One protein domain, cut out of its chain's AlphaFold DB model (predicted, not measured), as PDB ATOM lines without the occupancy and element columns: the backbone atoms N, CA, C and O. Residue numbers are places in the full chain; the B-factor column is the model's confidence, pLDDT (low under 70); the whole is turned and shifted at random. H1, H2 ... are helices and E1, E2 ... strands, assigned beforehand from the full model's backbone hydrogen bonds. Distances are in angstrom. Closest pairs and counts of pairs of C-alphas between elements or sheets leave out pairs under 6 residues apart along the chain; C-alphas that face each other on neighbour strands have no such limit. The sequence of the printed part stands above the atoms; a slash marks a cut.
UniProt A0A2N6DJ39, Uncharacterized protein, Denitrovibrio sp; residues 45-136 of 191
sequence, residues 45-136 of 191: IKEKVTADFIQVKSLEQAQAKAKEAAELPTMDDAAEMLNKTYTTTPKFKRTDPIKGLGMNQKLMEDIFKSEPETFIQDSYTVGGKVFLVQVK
ATOM      1  N   ILE A  45     113.473 178.500 128.972       92.31
ATOM      2  CA  ILE A  45     113.498 179.907 128.540       92.31
ATOM      3  C   ILE A  45     114.727 180.672 129.039       92.31
ATOM      4  O   ILE A  45     114.765 181.904 128.963       92.31
ATOM      5  N   LYS A  46     115.745 179.965 129.546       93.38
ATOM      6  CA  LYS A  46     116.903 180.561 130.227       93.38
ATOM      7  C   LYS A  46     117.595 181.614 129.376       93.38
ATOM      8  O   LYS A  46     117.943 182.677 129.881       93.38
ATOM      9  N   GLU A  47     117.794 181.323 128.094       93.56
ATOM     10  CA  GLU A  47     118.485 182.216 127.162       93.56
ATOM     11  C   GLU A  47     117.724 183.528 126.969       93.56
ATOM     12  O   GLU A  47     118.317 184.602 127.078       93.56
ATOM     13  N   LYS A  48     116.401 183.450 126.786       92.25
ATOM     14  CA  LYS A  48     115.533 184.624 126.647       92.25
ATOM     15  C   LYS A  48     115.536 185.467 127.920       92.25
ATOM     16  O   LYS A  48     115.791 186.664 127.858       92.25
ATOM     17  N   VAL A  49     115.341 184.830 129.077       93.81
ATOM     18  CA  VAL A  49     115.360 185.519 130.378       93.81
ATOM     19  C   VAL A  49     116.719 186.166 130.635       93.81
ATOM     20  O   VAL A  49     116.785 187.283 131.138       93.81
ATOM     21  N   THR A  50     117.813 185.495 130.273       94.44
ATOM     22  CA  THR A  50     119.165 186.039 130.432       94.44
ATOM     23  C   THR A  50     119.385 187.245 129.524       94.44
ATOM     24  O   THR A  50     119.935 188.245 129.979       94.44
ATOM     25  N   ALA A  51     118.937 187.190 128.267       94.25
ATOM     26  CA  ALA A  51     119.018 188.318 127.344       94.25
ATOM     27  C   ALA A  51     118.223 189.530 127.858       94.25
ATOM     28  O   ALA A  51     118.769 190.634 127.935       94.25
ATOM     29  N   ASP A  52     116.981 189.310 128.298       93.06
ATOM     30  CA  ASP A  52     116.125 190.352 128.872       93.06
ATOM     31  C   ASP A  52     116.750 190.936 130.151       93.06
ATOM     32  O   ASP A  52     116.815 192.153 130.333       93.06
ATOM     33  N   PHE A  53     117.290 190.076 131.021       94.69
ATOM     34  CA  PHE A  53     117.968 190.493 132.248       94.69
ATOM     35  C   PHE A  53     119.205 191.343 131.956       94.69
ATOM     36  O   PHE A  53     119.388 192.391 132.577       94.69
ATOM     37  N   ILE A  54     120.041 190.931 130.997       94.81
ATOM     38  CA  ILE A  54     121.210 191.705 130.565       94.81
ATOM     39  C   ILE A  54     120.765 193.068 130.039       94.81
ATOM     40  O   ILE A  54     121.373 194.070 130.406       94.81
ATOM     41  N   GLN A  55     119.708 193.138 129.228       92.44
ATOM     42  CA  GLN A  55     119.200 194.406 128.707       92.44
ATOM     43  C   GLN A  55     118.741 195.343 129.832       92.44
ATOM     44  O   GLN A  55     119.153 196.506 129.864       92.44
ATOM     45  N   VAL A  56     117.945 194.840 130.779       93.31
ATOM     46  CA  VAL A  56     117.452 195.623 131.922       93.31
ATOM     47  C   VAL A  56     118.610 196.100 132.796       93.31
ATOM     48  O   VAL A  56     118.720 197.293 133.073       93.31
ATOM     49  N   LYS A  57     119.528 195.203 133.177       95.38
ATOM     50  CA  LYS A  57     120.679 195.562 134.017       95.38
ATOM     51  C   LYS A  57     121.658 196.496 133.326       95.38
ATOM     52  O   LYS A  57     122.196 197.387 133.977       95.38
ATOM     53  N   SER A  58     121.850 196.350 132.019       93.69
ATOM     54  CA  SER A  58     122.686 197.269 131.244       93.69
ATOM     55  C   SER A  58     122.090 198.675 131.225       93.69
ATOM     56  O   SER A  58     122.827 199.649 131.363       93.69
ATOM     57  N   LEU A  59     120.763 198.793 131.101       94.75
ATOM     58  CA  LEU A  59     120.081 200.084 131.141       94.75
ATOM     59  C   LEU A  59     120.156 200.727 132.531       94.75
ATOM     60  O   LEU A  59     120.504 201.900 132.623       94.75
ATOM     61  N   GLU A  60     119.898 199.968 133.599       95.06
ATOM     62  CA  GLU A  60     120.031 200.454 134.982       95.06
ATOM     63  C   GLU A  60     121.449 200.983 135.256       95.06
ATOM     64  O   GLU A  60     121.623 202.084 135.779       95.06
ATOM     65  N   GLN A  61     122.480 200.228 134.856       95.44
ATOM     66  CA  GLN A  61     123.874 200.650 135.012       95.44
ATOM     67  C   GLN A  61     124.204 201.891 134.176       95.44
ATOM     68  O   GLN A  61     124.926 202.771 134.645       95.44
ATOM     69  N   ALA A  62     123.684 201.977 132.950       95.06
ATOM     70  CA  ALA A  62     123.864 203.151 132.105       95.06
ATOM     71  C   ALA A  62     123.203 204.396 132.717       95.06
ATOM     72  O   ALA A  62     123.798 205.467 132.684       95.06
ATOM     73  N   GLN A  63     122.013 204.256 133.309       95.31
ATOM     74  CA  GLN A  63     121.314 205.349 133.990       95.31
ATOM     75  C   GLN A  63     122.073 205.823 135.228       95.31
ATOM     76  O   GLN A  63     122.237 207.027 135.406       95.31
ATOM     77  N   ALA A  64     122.577 204.899 136.049       95.56
ATOM     78  CA  ALA A  64     123.371 205.244 137.226       95.56
ATOM     79  C   ALA A  64     124.632 206.034 136.842       95.56
ATOM     80  O   ALA A  64     124.839 207.138 137.338       95.56
ATOM     81  N   LYS A  65     125.409 205.530 135.876       95.81
ATOM     82  CA  LYS A  65     126.616 206.217 135.388       95.81
ATOM     83  C   LYS A  65     126.314 207.556 134.723       95.81
ATOM     84  O   LYS A  65     127.067 208.505 134.892       95.81
ATOM     85  N   ALA A  66     125.230 207.641 133.953       95.00
ATOM     86  CA  ALA A  66     124.826 208.900 133.339       95.00
ATOM     87  C   ALA A  66     124.426 209.929 134.398       95.00
ATOM     88  O   ALA A  66     124.763 211.093 134.250       95.00
ATOM     89  N   LYS A  67     123.752 209.507 135.472       95.38
ATOM     90  CA  LYS A  67     123.404 210.391 136.585       95.38
ATOM     91  C   LYS A  67     124.651 210.923 137.292       95.38
ATOM     92  O   LYS A  67     124.738 212.122 137.502       95.38
ATOM     93  N   GLU A  68     125.618 210.056 137.588       95.62
ATOM     94  CA  GLU A  68     126.910 210.466 138.161       95.62
ATOM     95  C   GLU A  68     127.645 211.456 137.245       95.62
ATOM     96  O   GLU A  68     128.115 212.496 137.693       95.62
ATOM     97  N   ALA A  69     127.684 211.183 135.939       95.62
ATOM     98  CA  ALA A  69     128.318 212.073 134.971       95.62
ATOM     99  C   ALA A  69     127.542 213.386 134.746       95.62
ATOM    100  O   ALA A  69     128.146 214.396 134.404       95.62
ATOM    101  N   ALA A  70     126.223 213.405 134.954       94.62
ATOM    102  CA  ALA A  70     125.404 214.613 134.856       94.62
ATOM    103  C   ALA A  70     125.657 215.605 136.003       94.62
ATOM    104  O   ALA A  70     125.373 216.789 135.849       94.62
ATOM    105  N   GLU A  71     126.197 215.147 137.138       94.62
ATOM    106  CA  GLU A  71     126.571 216.013 138.267       94.62
ATOM    107  C   GLU A  71     127.843 216.835 137.987       94.62
ATOM    108  O   GLU A  71     128.157 217.773 138.721       94.62
ATOM    109  N   LEU A  72     128.571 216.511 136.914       94.62
ATOM    110  CA  LEU A  72     129.757 217.247 136.491       94.62
ATOM    111  C   LEU A  72     129.390 218.609 135.871       94.62
ATOM    112  O   LEU A  72     128.273 218.811 135.386       94.62
ATOM    113  N   PRO A  73     130.319 219.581 135.888       91.56
ATOM    114  CA  PRO A  73     130.023 220.928 135.417       91.56
ATOM    115  C   PRO A  73     129.982 221.036 133.888       91.56
ATOM    116  O   PRO A  73     129.288 221.910 133.369       91.56
ATOM    117  N   THR A  74     130.705 220.178 133.160       94.00
ATOM    118  CA  THR A  74     130.812 220.265 131.698       94.00
ATOM    119  C   THR A  74     130.567 218.927 131.004       94.00
ATOM    120  O   THR A  74     130.772 217.852 131.570       94.00
ATOM    121  N   MET A  75     130.157 218.998 129.733       94.19
ATOM    122  CA  MET A  75     130.022 217.819 128.871       94.19
ATOM    123  C   MET A  75     131.365 217.114 128.648       94.19
ATOM    124  O   MET A  75     131.385 215.892 128.516       94.19
ATOM    125  N   ASP A  76     132.473 217.857 128.603       95.06
ATOM    126  CA  ASP A  76     133.806 217.284 128.404       95.06
ATOM    127  C   ASP A  76     134.221 216.421 129.604       95.06
ATOM    128  O   ASP A  76     134.640 215.279 129.409       95.06
ATOM    129  N   ASP A  77     133.988 216.897 130.833       94.69
ATOM    130  CA  ASP A  77     134.248 216.115 132.052       94.69
ATOM    131  C   ASP A  77     133.396 214.834 132.078       94.69
ATOM    132  O   ASP A  77     133.878 213.745 132.401       94.69
ATOM    133  N   ALA A  78     132.117 214.947 131.700       95.19
ATOM    134  CA  ALA A  78     131.206 213.810 131.601       95.19
ATOM    135  C   ALA A  78     131.655 212.797 130.537       95.19
ATOM    136  O   ALA A  78     131.585 211.583 130.751       95.19
ATOM    137  N   ALA A  79     132.141 213.278 129.393       95.19
ATOM    138  CA  ALA A  79     132.660 212.447 128.317       95.19
ATOM    139  C   ALA A  79     133.944 211.709 128.732       95.19
ATOM    140  O   ALA A  79     134.075 210.513 128.448       95.19
ATOM    141  N   GLU A  80     134.845 212.382 129.454       96.00
ATOM    142  CA  GLU A  80     136.072 211.796 129.998       96.00
ATOM    143  C   GLU A  80     135.763 210.729 131.057       96.00
ATOM    144  O   GLU A  80     136.230 209.594 130.932       96.00
ATOM    145  N   MET A  81     134.893 211.033 132.030       94.81
ATOM    146  CA  MET A  81     134.457 210.078 133.060       94.81
ATOM    147  C   MET A  81     133.860 208.806 132.443       94.81
ATOM    148  O   MET A  81     134.123 207.690 132.899       94.81
ATOM    149  N   LEU A  82     133.045 208.957 131.396       94.50
ATOM    150  CA  LEU A  82     132.391 207.834 130.726       94.50
ATOM    151  C   LEU A  82     133.282 207.148 129.679       94.50
ATOM    152  O   LEU A  82     132.884 206.106 129.145       94.50
ATOM    153  N   ASN A  83     134.465 207.700 129.383       94.69
ATOM    154  CA  ASN A  83     135.340 207.298 128.283       94.69
ATOM    155  C   ASN A  83     134.561 207.180 126.954       94.69
ATOM    156  O   ASN A  83     134.560 206.143 126.275       94.69
ATOM    157  N   LYS A  84     133.805 208.234 126.629       93.69
ATOM    158  CA  LYS A  84     132.961 208.339 125.432       93.69
ATOM    159  C   LYS A  84     133.275 209.606 124.655       93.69
ATOM    160  O   LYS A  84     133.735 210.594 125.199       93.69
ATOM    161  N   THR A  85     132.962 209.576 123.367       93.69
ATOM    162  CA  THR A  85     132.932 210.766 122.517       93.69
ATOM    163  C   THR A  85     131.487 211.195 122.287       93.69
ATOM    164  O   THR A  85     130.577 210.359 122.252       93.69
ATOM    165  N   TYR A  86     131.268 212.497 122.120       92.94
ATOM    166  CA  TYR A  86     129.958 213.064 121.817       92.94
ATOM    167  C   TYR A  86     129.933 213.686 120.419       92.94
ATOM    168  O   TYR A  86     130.960 213.924 119.783       92.94
ATOM    169  N   THR A  87     128.724 213.915 119.908       93.00
ATOM    170  CA  THR A  87     128.499 214.510 118.586       93.00
ATOM    171  C   THR A  87     127.463 215.619 118.684       93.00
ATOM    172  O   THR A  87     126.658 215.654 119.611       93.00
ATOM    173  N   THR A  88     127.483 216.542 117.724       92.69
ATOM    174  CA  THR A  88     126.492 217.619 117.631       92.69
ATOM    175  C   THR A  88     125.378 217.223 116.665       92.69
ATOM    176  O   THR A  88     125.638 216.756 115.555       92.69
ATOM    177  N   THR A  89     124.128 217.435 117.070       91.94
ATOM    178  CA  THR A  89     122.958 217.208 116.218       91.94
ATOM    179  C   THR A  89     122.785 218.341 115.191       91.94
ATOM    180  O   THR A  89     123.223 219.469 115.425       91.94
ATOM    181  N   PRO A  90     122.154 218.088 114.028       90.75
ATOM    182  CA  PRO A  90     121.700 219.163 113.145       90.75
ATOM    183  C   PRO A  90     120.649 220.043 113.836       90.75
ATOM    184  O   PRO A  90     119.978 219.578 114.753       90.75
ATOM    185  N   LYS A  91     120.444 221.276 113.356       90.44
ATOM    186  CA  LYS A  91     119.382 222.162 113.867       90.44
ATOM    187  C   LYS A  91     117.999 221.507 113.715       90.44
ATOM    188  O   LYS A  91     117.718 220.889 112.688       90.44
ATOM    189  N   PHE A  92     117.141 221.674 114.719       90.75
ATOM    190  CA  PHE A  92     115.784 221.115 114.771       90.75
ATOM    191  C   PHE A  92     114.801 222.104 115.416       90.75
ATOM    192  O   PHE A  92     115.211 223.032 116.116       90.75
ATOM    193  N   LYS A  93     113.496 221.917 115.178       88.25
ATOM    194  CA  LYS A  93     112.424 222.708 115.808       88.25
ATOM    195  C   LYS A  93     111.864 221.998 117.040       88.25
ATOM    196  O   LYS A  93     111.972 220.784 117.162       88.25
ATOM    197  N   ARG A  94     111.160 222.745 117.903       86.69
ATOM    198  CA  ARG A  94     110.459 222.223 119.098       86.69
ATOM    199  C   ARG A  94     109.488 221.066 118.810       86.69
ATOM    200  O   ARG A  94     109.187 220.285 119.704       86.69
ATOM    201  N   THR A  95     108.965 220.991 117.591       85.31
ATOM    202  CA  THR A  95     107.965 220.002 117.163       85.31
ATOM    203  C   THR A  95     108.566 218.789 116.469       85.31
ATOM    204  O   THR A  95     107.857 217.809 116.251       85.31
ATOM    205  N   ASP A  96     109.843 218.854 116.101       87.25
ATOM    206  CA  ASP A  96     110.465 217.862 115.236       87.25
ATOM    207  C   ASP A  96     111.217 216.825 116.086       87.25
ATOM    208  O   ASP A  96     111.775 217.167 117.133       87.25
ATOM    209  N   PRO A  97     111.270 215.550 115.662       87.31
ATOM    210  CA  PRO A  97     112.119 214.560 116.312       87.31
ATOM    211  C   PRO A  97     113.598 214.945 116.181       87.31
ATOM    212  O   PRO A  97     114.075 215.282 115.094       87.31
ATOM    213  N   ILE A  98     114.356 214.827 117.272       89.25
ATOM    214  CA  ILE A  98     115.797 215.085 117.249       89.25
ATOM    215  C   ILE A  98     116.498 213.898 116.581       89.25
ATOM    216  O   ILE A  98     116.340 212.741 116.985       89.25
ATOM    217  N   LYS A  99     117.321 214.163 115.560       87.50
ATOM    218  CA  LYS A  99     118.057 213.113 114.841       87.50
ATOM    219  C   LYS A  99     118.943 212.312 115.805       87.50
ATOM    220  O   LYS A  99     119.852 212.860 116.416       87.50
ATOM    221  N   GLY A 100     118.687 211.005 115.908       83.94
ATOM    222  CA  GLY A 100     119.418 210.076 116.781       83.94
ATOM    223  C   GLY A 100     118.875 209.957 118.211       83.94
ATOM    224  O   GLY A 100     119.140 208.948 118.857       83.94
ATOM    225  N   LEU A 101     118.077 210.928 118.667       86.00
ATOM    226  CA  LEU A 101     117.492 210.976 120.014       86.00
ATOM    227  C   LEU A 101     115.966 210.794 120.014       86.00
ATOM    228  O   LEU A 101     115.394 210.551 121.065       86.00
ATOM    229  N   GLY A 102     115.299 210.873 118.861       85.94
ATOM    230  CA  GLY A 102     113.849 210.701 118.752       85.94
ATOM    231  C   GLY A 102     113.057 211.851 119.381       85.94
ATOM    232  O   GLY A 102     113.521 212.991 119.417       85.94
ATOM    233  N   MET A 103     111.837 211.557 119.844       85.06
ATOM    234  CA  MET A 103     111.009 212.511 120.591       85.06
ATOM    235  C   MET A 103     111.014 212.168 122.078       85.06
ATOM    236  O   MET A 103     110.626 211.069 122.472       85.06
ATOM    237  N   ASN A 104     111.396 213.137 122.906       88.12
ATOM    238  CA  ASN A 104     111.264 213.076 124.354       88.12
ATOM    239  C   ASN A 104     110.797 214.451 124.849       88.12
ATOM    240  O   ASN A 104     111.499 215.442 124.667       88.12
ATOM    241  N   GLN A 105     109.594 214.516 125.427       88.75
ATOM    242  CA  GLN A 105     108.979 215.786 125.829       88.75
ATOM    243  C   GLN A 105     109.802 216.512 126.893       88.75
ATOM    244  O   GLN A 105     110.071 217.699 126.735       88.75
ATOM    245  N   LYS A 106     110.267 215.791 127.920       91.38
ATOM    246  CA  LYS A 106     111.087 216.356 128.994       91.38
ATOM    247  C   LYS A 106     112.397 216.933 128.448       91.38
ATOM    248  O   LYS A 106     112.707 218.088 128.700       91.38
ATOM    249  N   LEU A 107     113.104 216.166 127.616       91.81
ATOM    250  CA  LEU A 107     114.327 216.615 126.944       91.81
ATOM    251  C   LEU A 107     114.098 217.895 126.135       91.81
ATOM    252  O   LEU A 107     114.879 218.837 126.223       91.81
ATOM    253  N   MET A 108     113.026 217.928 125.342       91.38
ATOM    254  CA  MET A 108     112.689 219.101 124.536       91.38
ATOM    255  C   MET A 108     112.385 220.309 125.418       91.38
ATOM    256  O   MET A 108     112.848 221.406 125.130       91.38
ATOM    257  N   GLU A 109     111.630 220.135 126.498       91.56
ATOM    258  CA  GLU A 109     111.371 221.223 127.434       91.56
ATOM    259  C   GLU A 109     112.648 221.770 128.065       91.56
ATOM    260  O   GLU A 109     112.814 222.987 128.099       91.56
ATOM    261  N   ASP A 110     113.537 220.897 128.530       92.94
ATOM    262  CA  ASP A 110     114.756 221.297 129.226       92.94
ATOM    263  C   ASP A 110     115.715 222.032 128.278       92.94
ATOM    264  O   ASP A 110     116.120 223.152 128.582       92.94
ATOM    265  N   ILE A 111     115.957 221.500 127.069       92.38
ATOM    266  CA  ILE A 111     116.780 222.160 126.030       92.38
ATOM    267  C   ILE A 111     116.318 223.595 125.777       92.38
ATOM    268  O   ILE A 111     117.123 224.513 125.657       92.38
ATOM    269  N   PHE A 112     115.007 223.785 125.657       90.00
ATOM    270  CA  PHE A 112     114.419 225.057 125.263       90.00
ATOM    271  C   PHE A 112     114.102 225.999 126.439       90.00
ATOM    272  O   PHE A 112     113.593 227.101 126.198       90.00
ATOM    273  N   LYS A 113     114.357 225.562 127.678       91.50
ATOM    274  CA  LYS A 113     114.386 226.387 128.898       91.50
ATOM    275  C   LYS A 113     115.814 226.831 129.250       91.50
ATOM    276  O   LYS A 113     115.959 227.832 129.942       91.50
ATOM    277  N   SER A 114     116.831 226.100 128.796       92.81
ATOM    278  CA  SER A 114     118.248 226.410 129.007       92.81
ATOM    279  C   SER A 114     118.770 227.527 128.095       92.81
ATOM    280  O   SER A 114     118.148 227.882 127.095       92.81
ATOM    281  N   GLU A 115     119.944 228.062 128.436       92.75
ATOM    282  CA  GLU A 115     120.689 229.014 127.607       92.75
ATOM    283  C   GLU A 115     121.642 228.286 126.637       92.75
ATOM    284  O   GLU A 115     121.962 227.109 126.846       92.75
ATOM    285  N   PRO A 116     122.124 228.951 125.569       92.88
ATOM    286  CA  PRO A 116     123.192 228.408 124.732       92.88
ATOM    287  C   PRO A 116     124.422 228.004 125.555       92.88
ATOM    288  O   PRO A 116     124.684 228.552 126.620       92.88
ATOM    289  N   GLU A 117     125.156 227.017 125.056       92.44
ATOM    290  CA  GLU A 117     126.333 226.394 125.681       92.44
ATOM    291  C   GLU A 117     126.090 225.688 127.030       92.44
ATOM    292  O   GLU A 117     127.011 225.076 127.572       92.44
ATOM    293  N   THR A 118     124.850 225.660 127.530       94.81
ATOM    294  CA  THR A 118     124.505 225.030 128.814       94.81
ATOM    295  C   THR A 118     124.568 223.505 128.735       94.81
ATOM    296  O   THR A 118     123.870 222.878 127.930       94.81
ATOM    297  N   PHE A 119     125.358 222.892 129.618       95.69
ATOM    298  CA  PHE A 119     125.296 221.458 129.897       95.69
ATOM    299  C   PHE A 119     124.113 221.165 130.822       95.69
ATOM    300  O   PHE A 119     124.003 221.748 131.899       95.69
ATOM    301  N   ILE A 120     123.199 220.291 130.392       94.88
ATOM    302  CA  ILE A 120     122.019 219.963 131.191       94.88
ATOM    303  C   ILE A 120     122.393 218.856 132.173       94.88
ATOM    304  O   ILE A 120     122.720 217.744 131.762       94.88
ATOM    305  N   GLN A 121     122.298 219.162 133.467       93.19
ATOM    306  CA  GLN A 121     122.598 218.242 134.571       93.19
ATOM    307  C   GLN A 121     121.467 217.226 134.808       93.19
ATOM    308  O   GLN A 121     120.986 217.036 135.923       93.19
ATOM    309  N   ASP A 122     120.998 216.591 133.736       93.75
ATOM    310  CA  ASP A 122     120.012 215.516 133.780       93.75
ATOM    311  C   ASP A 122     120.301 214.491 132.672       93.75
ATOM    312  O   ASP A 122     120.965 214.777 131.672       93.75
ATOM    313  N   SER A 123     119.791 213.274 132.852       93.62
ATOM    314  CA  SER A 123     119.956 212.176 131.904       93.62
ATOM    315  C   SER A 123     118.625 211.782 131.272       93.62
ATOM    316  O   SER A 123     117.578 211.735 131.918       93.62
ATOM    317  N   TYR A 124     118.664 211.448 129.984       93.62
ATOM    318  CA  TYR A 124     117.466 211.161 129.200       93.62
ATOM    319  C   TYR A 124     117.538 209.764 128.611       93.62
ATOM    320  O   TYR A 124     118.505 209.410 127.942       93.62
ATOM    321  N   THR A 125     116.496 208.964 128.830       91.00
ATOM    322  CA  THR A 125     116.402 207.622 128.247       91.00
ATOM    323  C   THR A 125     115.493 207.642 127.023       91.00
ATOM    324  O   THR A 125     114.324 208.016 127.127       91.00
ATOM    325  N   VAL A 126     116.007 207.215 125.868       88.19
ATOM    326  CA  VAL A 126     115.211 207.016 124.649       88.19
ATOM    327  C   VAL A 126     115.608 205.713 123.967       88.19
ATOM    328  O   VAL A 126     116.784 205.469 123.702       88.19
ATOM    329  N   GLY A 127     114.624 204.853 123.687       83.62
ATOM    330  CA  GLY A 127     114.841 203.599 122.956       83.62
ATOM    331  C   GLY A 127     115.859 202.657 123.614       83.62
ATOM    332  O   GLY A 127     116.655 202.040 122.911       83.62
ATOM    333  N   GLY A 128     115.888 202.591 124.951       85.75
ATOM    334  CA  GLY A 128     116.831 201.749 125.703       85.75
ATOM    335  C   GLY A 128     118.267 202.281 125.755       85.75
ATOM    336  O   GLY A 128     119.173 201.552 126.151       85.75
ATOM    337  N   LYS A 129     118.491 203.537 125.358       89.44
ATOM    338  CA  LYS A 129     119.777 204.233 125.472       89.44
ATOM    339  C   LYS A 129     119.634 205.443 126.379       89.44
ATOM    340  O   LYS A 129     118.579 206.073 126.389       89.44
ATOM    341  N   VAL A 130     120.697 205.757 127.108       93.44
ATOM    342  CA  VAL A 130     120.769 206.914 128.005       93.44
ATOM    343  C   VAL A 130     121.677 207.967 127.388       93.44
ATOM    344  O   VAL A 130     122.733 207.634 126.849       93.44
ATOM    345  N   PHE A 131     121.252 209.222 127.457       93.62
ATOM    346  CA  PHE A 131     121.920 210.354 126.839       93.62
ATOM    347  C   PHE A 131     122.106 211.486 127.841       93.62
ATOM    348  O   PHE A 131     121.212 211.773 128.637       93.62
ATOM    349  N   LEU A 132     123.254 212.143 127.729       94.94
ATOM    350  CA  LEU A 132     123.535 213.451 128.305       94.94
ATOM    351  C   LEU A 132     123.556 214.462 127.169       94.94
ATOM    352  O   LEU A 132     123.926 214.122 126.040       94.94
ATOM    353  N   VAL A 133     123.134 215.691 127.447       94.81
ATOM    354  CA  VAL A 133     122.966 216.708 126.411       94.81
ATOM    355  C   VAL A 133     123.527 218.050 126.849       94.81
ATOM    356  O   VAL A 133     123.437 218.452 128.004       94.81
ATOM    357  N   GLN A 134     124.093 218.755 125.878       95.12
ATOM    358  CA  GLN A 134     124.499 220.142 126.007       95.12
ATOM    359  C   GLN A 134     123.816 220.931 124.899       95.12
ATOM    360  O   GLN A 134     123.816 220.521 123.732       95.12
ATOM    361  N   VAL A 135     123.224 222.060 125.265       94.75
ATOM    362  CA  VAL A 135     122.639 222.992 124.308       94.75
ATOM    363  C   VAL A 135     123.784 223.734 123.643       94.75
ATOM    364  O   VAL A 135     124.498 224.469 124.302       94.75
ATOM    365  N   LYS A 136     123.996 223.538 122.340       93.19
ATOM    366  CA  LYS A 136     125.079 224.230 121.624       93.19
ATOM    367  C   LYS A 136     124.692 225.650 121.216       93.19
ATOM    368  O   LYS A 136     125.461 226.577 121.406       93.19
TER     369      LYS A 136
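This is residues 45 to 136 of the 191 residues of an uncharacterized protein of Denitrovibrio sp (UniProt A0A2N6DJ39). A two-stranded hairpin, E1 and E2, forms the core, and residues 58 to 70 of the long helix H1 pack on it, while residues 45 to 54 of H1 stick out as an arm. The short helix H2 folds back beside the far end of H1, H3 packs on E1, and a long loop, residues 83 to 104, runs from H2 to H3. The printed part has 92 residues, with three named helices and two named strands in the order H1, H2, H3, E1, E2; the sheet E1 - E2 is antiparallel and the class is mixed, helices and strands. It is only just compact, close to loose, with a radius of gyration of the C-alphas of 14.7 A, and it is elongated, spanning 49 by 30 by 19 A.

E1, residues 119 to 126, and E2, residues 129 to 134, form an antiparallel hairpin at 155 degrees; N 124 and O 131, 2.9 A apart, and N 131 and O 124, 2.8 A, are within hydrogen-bond range. E1 bends by 72 degrees at residue 122. The closest C-alphas of H1, residues 45 to 70, and E1 are those of Ala 70 and Gln 121, 4.6 A apart; those of H1 and E2 are Gln 63 and Val 130, 6.2 A. H2, residues 75 to 82, touches H1, which touches it with its residues 65 to 70 alone; the closest C-alphas of the two are those of Ala 69 and Ala 78, 4.8 A apart. The two form a helical hairpin, opposite ways at a steep tilt of 42 degrees. The closest C-alphas of H3, residues 105 to 111, and E1 are those of Leu 107 and Tyr 124, 6.7 A. H3 is apart from H1 and H2. In H1, H2 and H3 every O i to N i+4 pair is within hydrogen-bond range.

H1 measures 37.2 A from C-alpha 45 at (113.498, 179.907, 128.540) to C-alpha 70 at (125.404, 214.613, 134.856). H2 measures 10.4 A and H3 10.1 A. E1 measures 18.4 A, and E2 16.6 A, ending at C-alpha 134 at (124.499, 220.142, 126.007).

The two C-alphas farthest apart, those of Ile 45 and Glu 115, are 49.6 A apart. The printed part has no cut. The link from H2 to H3 is long, with 22 residues. Mean pLDDT of the printed part is 92.4, and no printed residue is under 70.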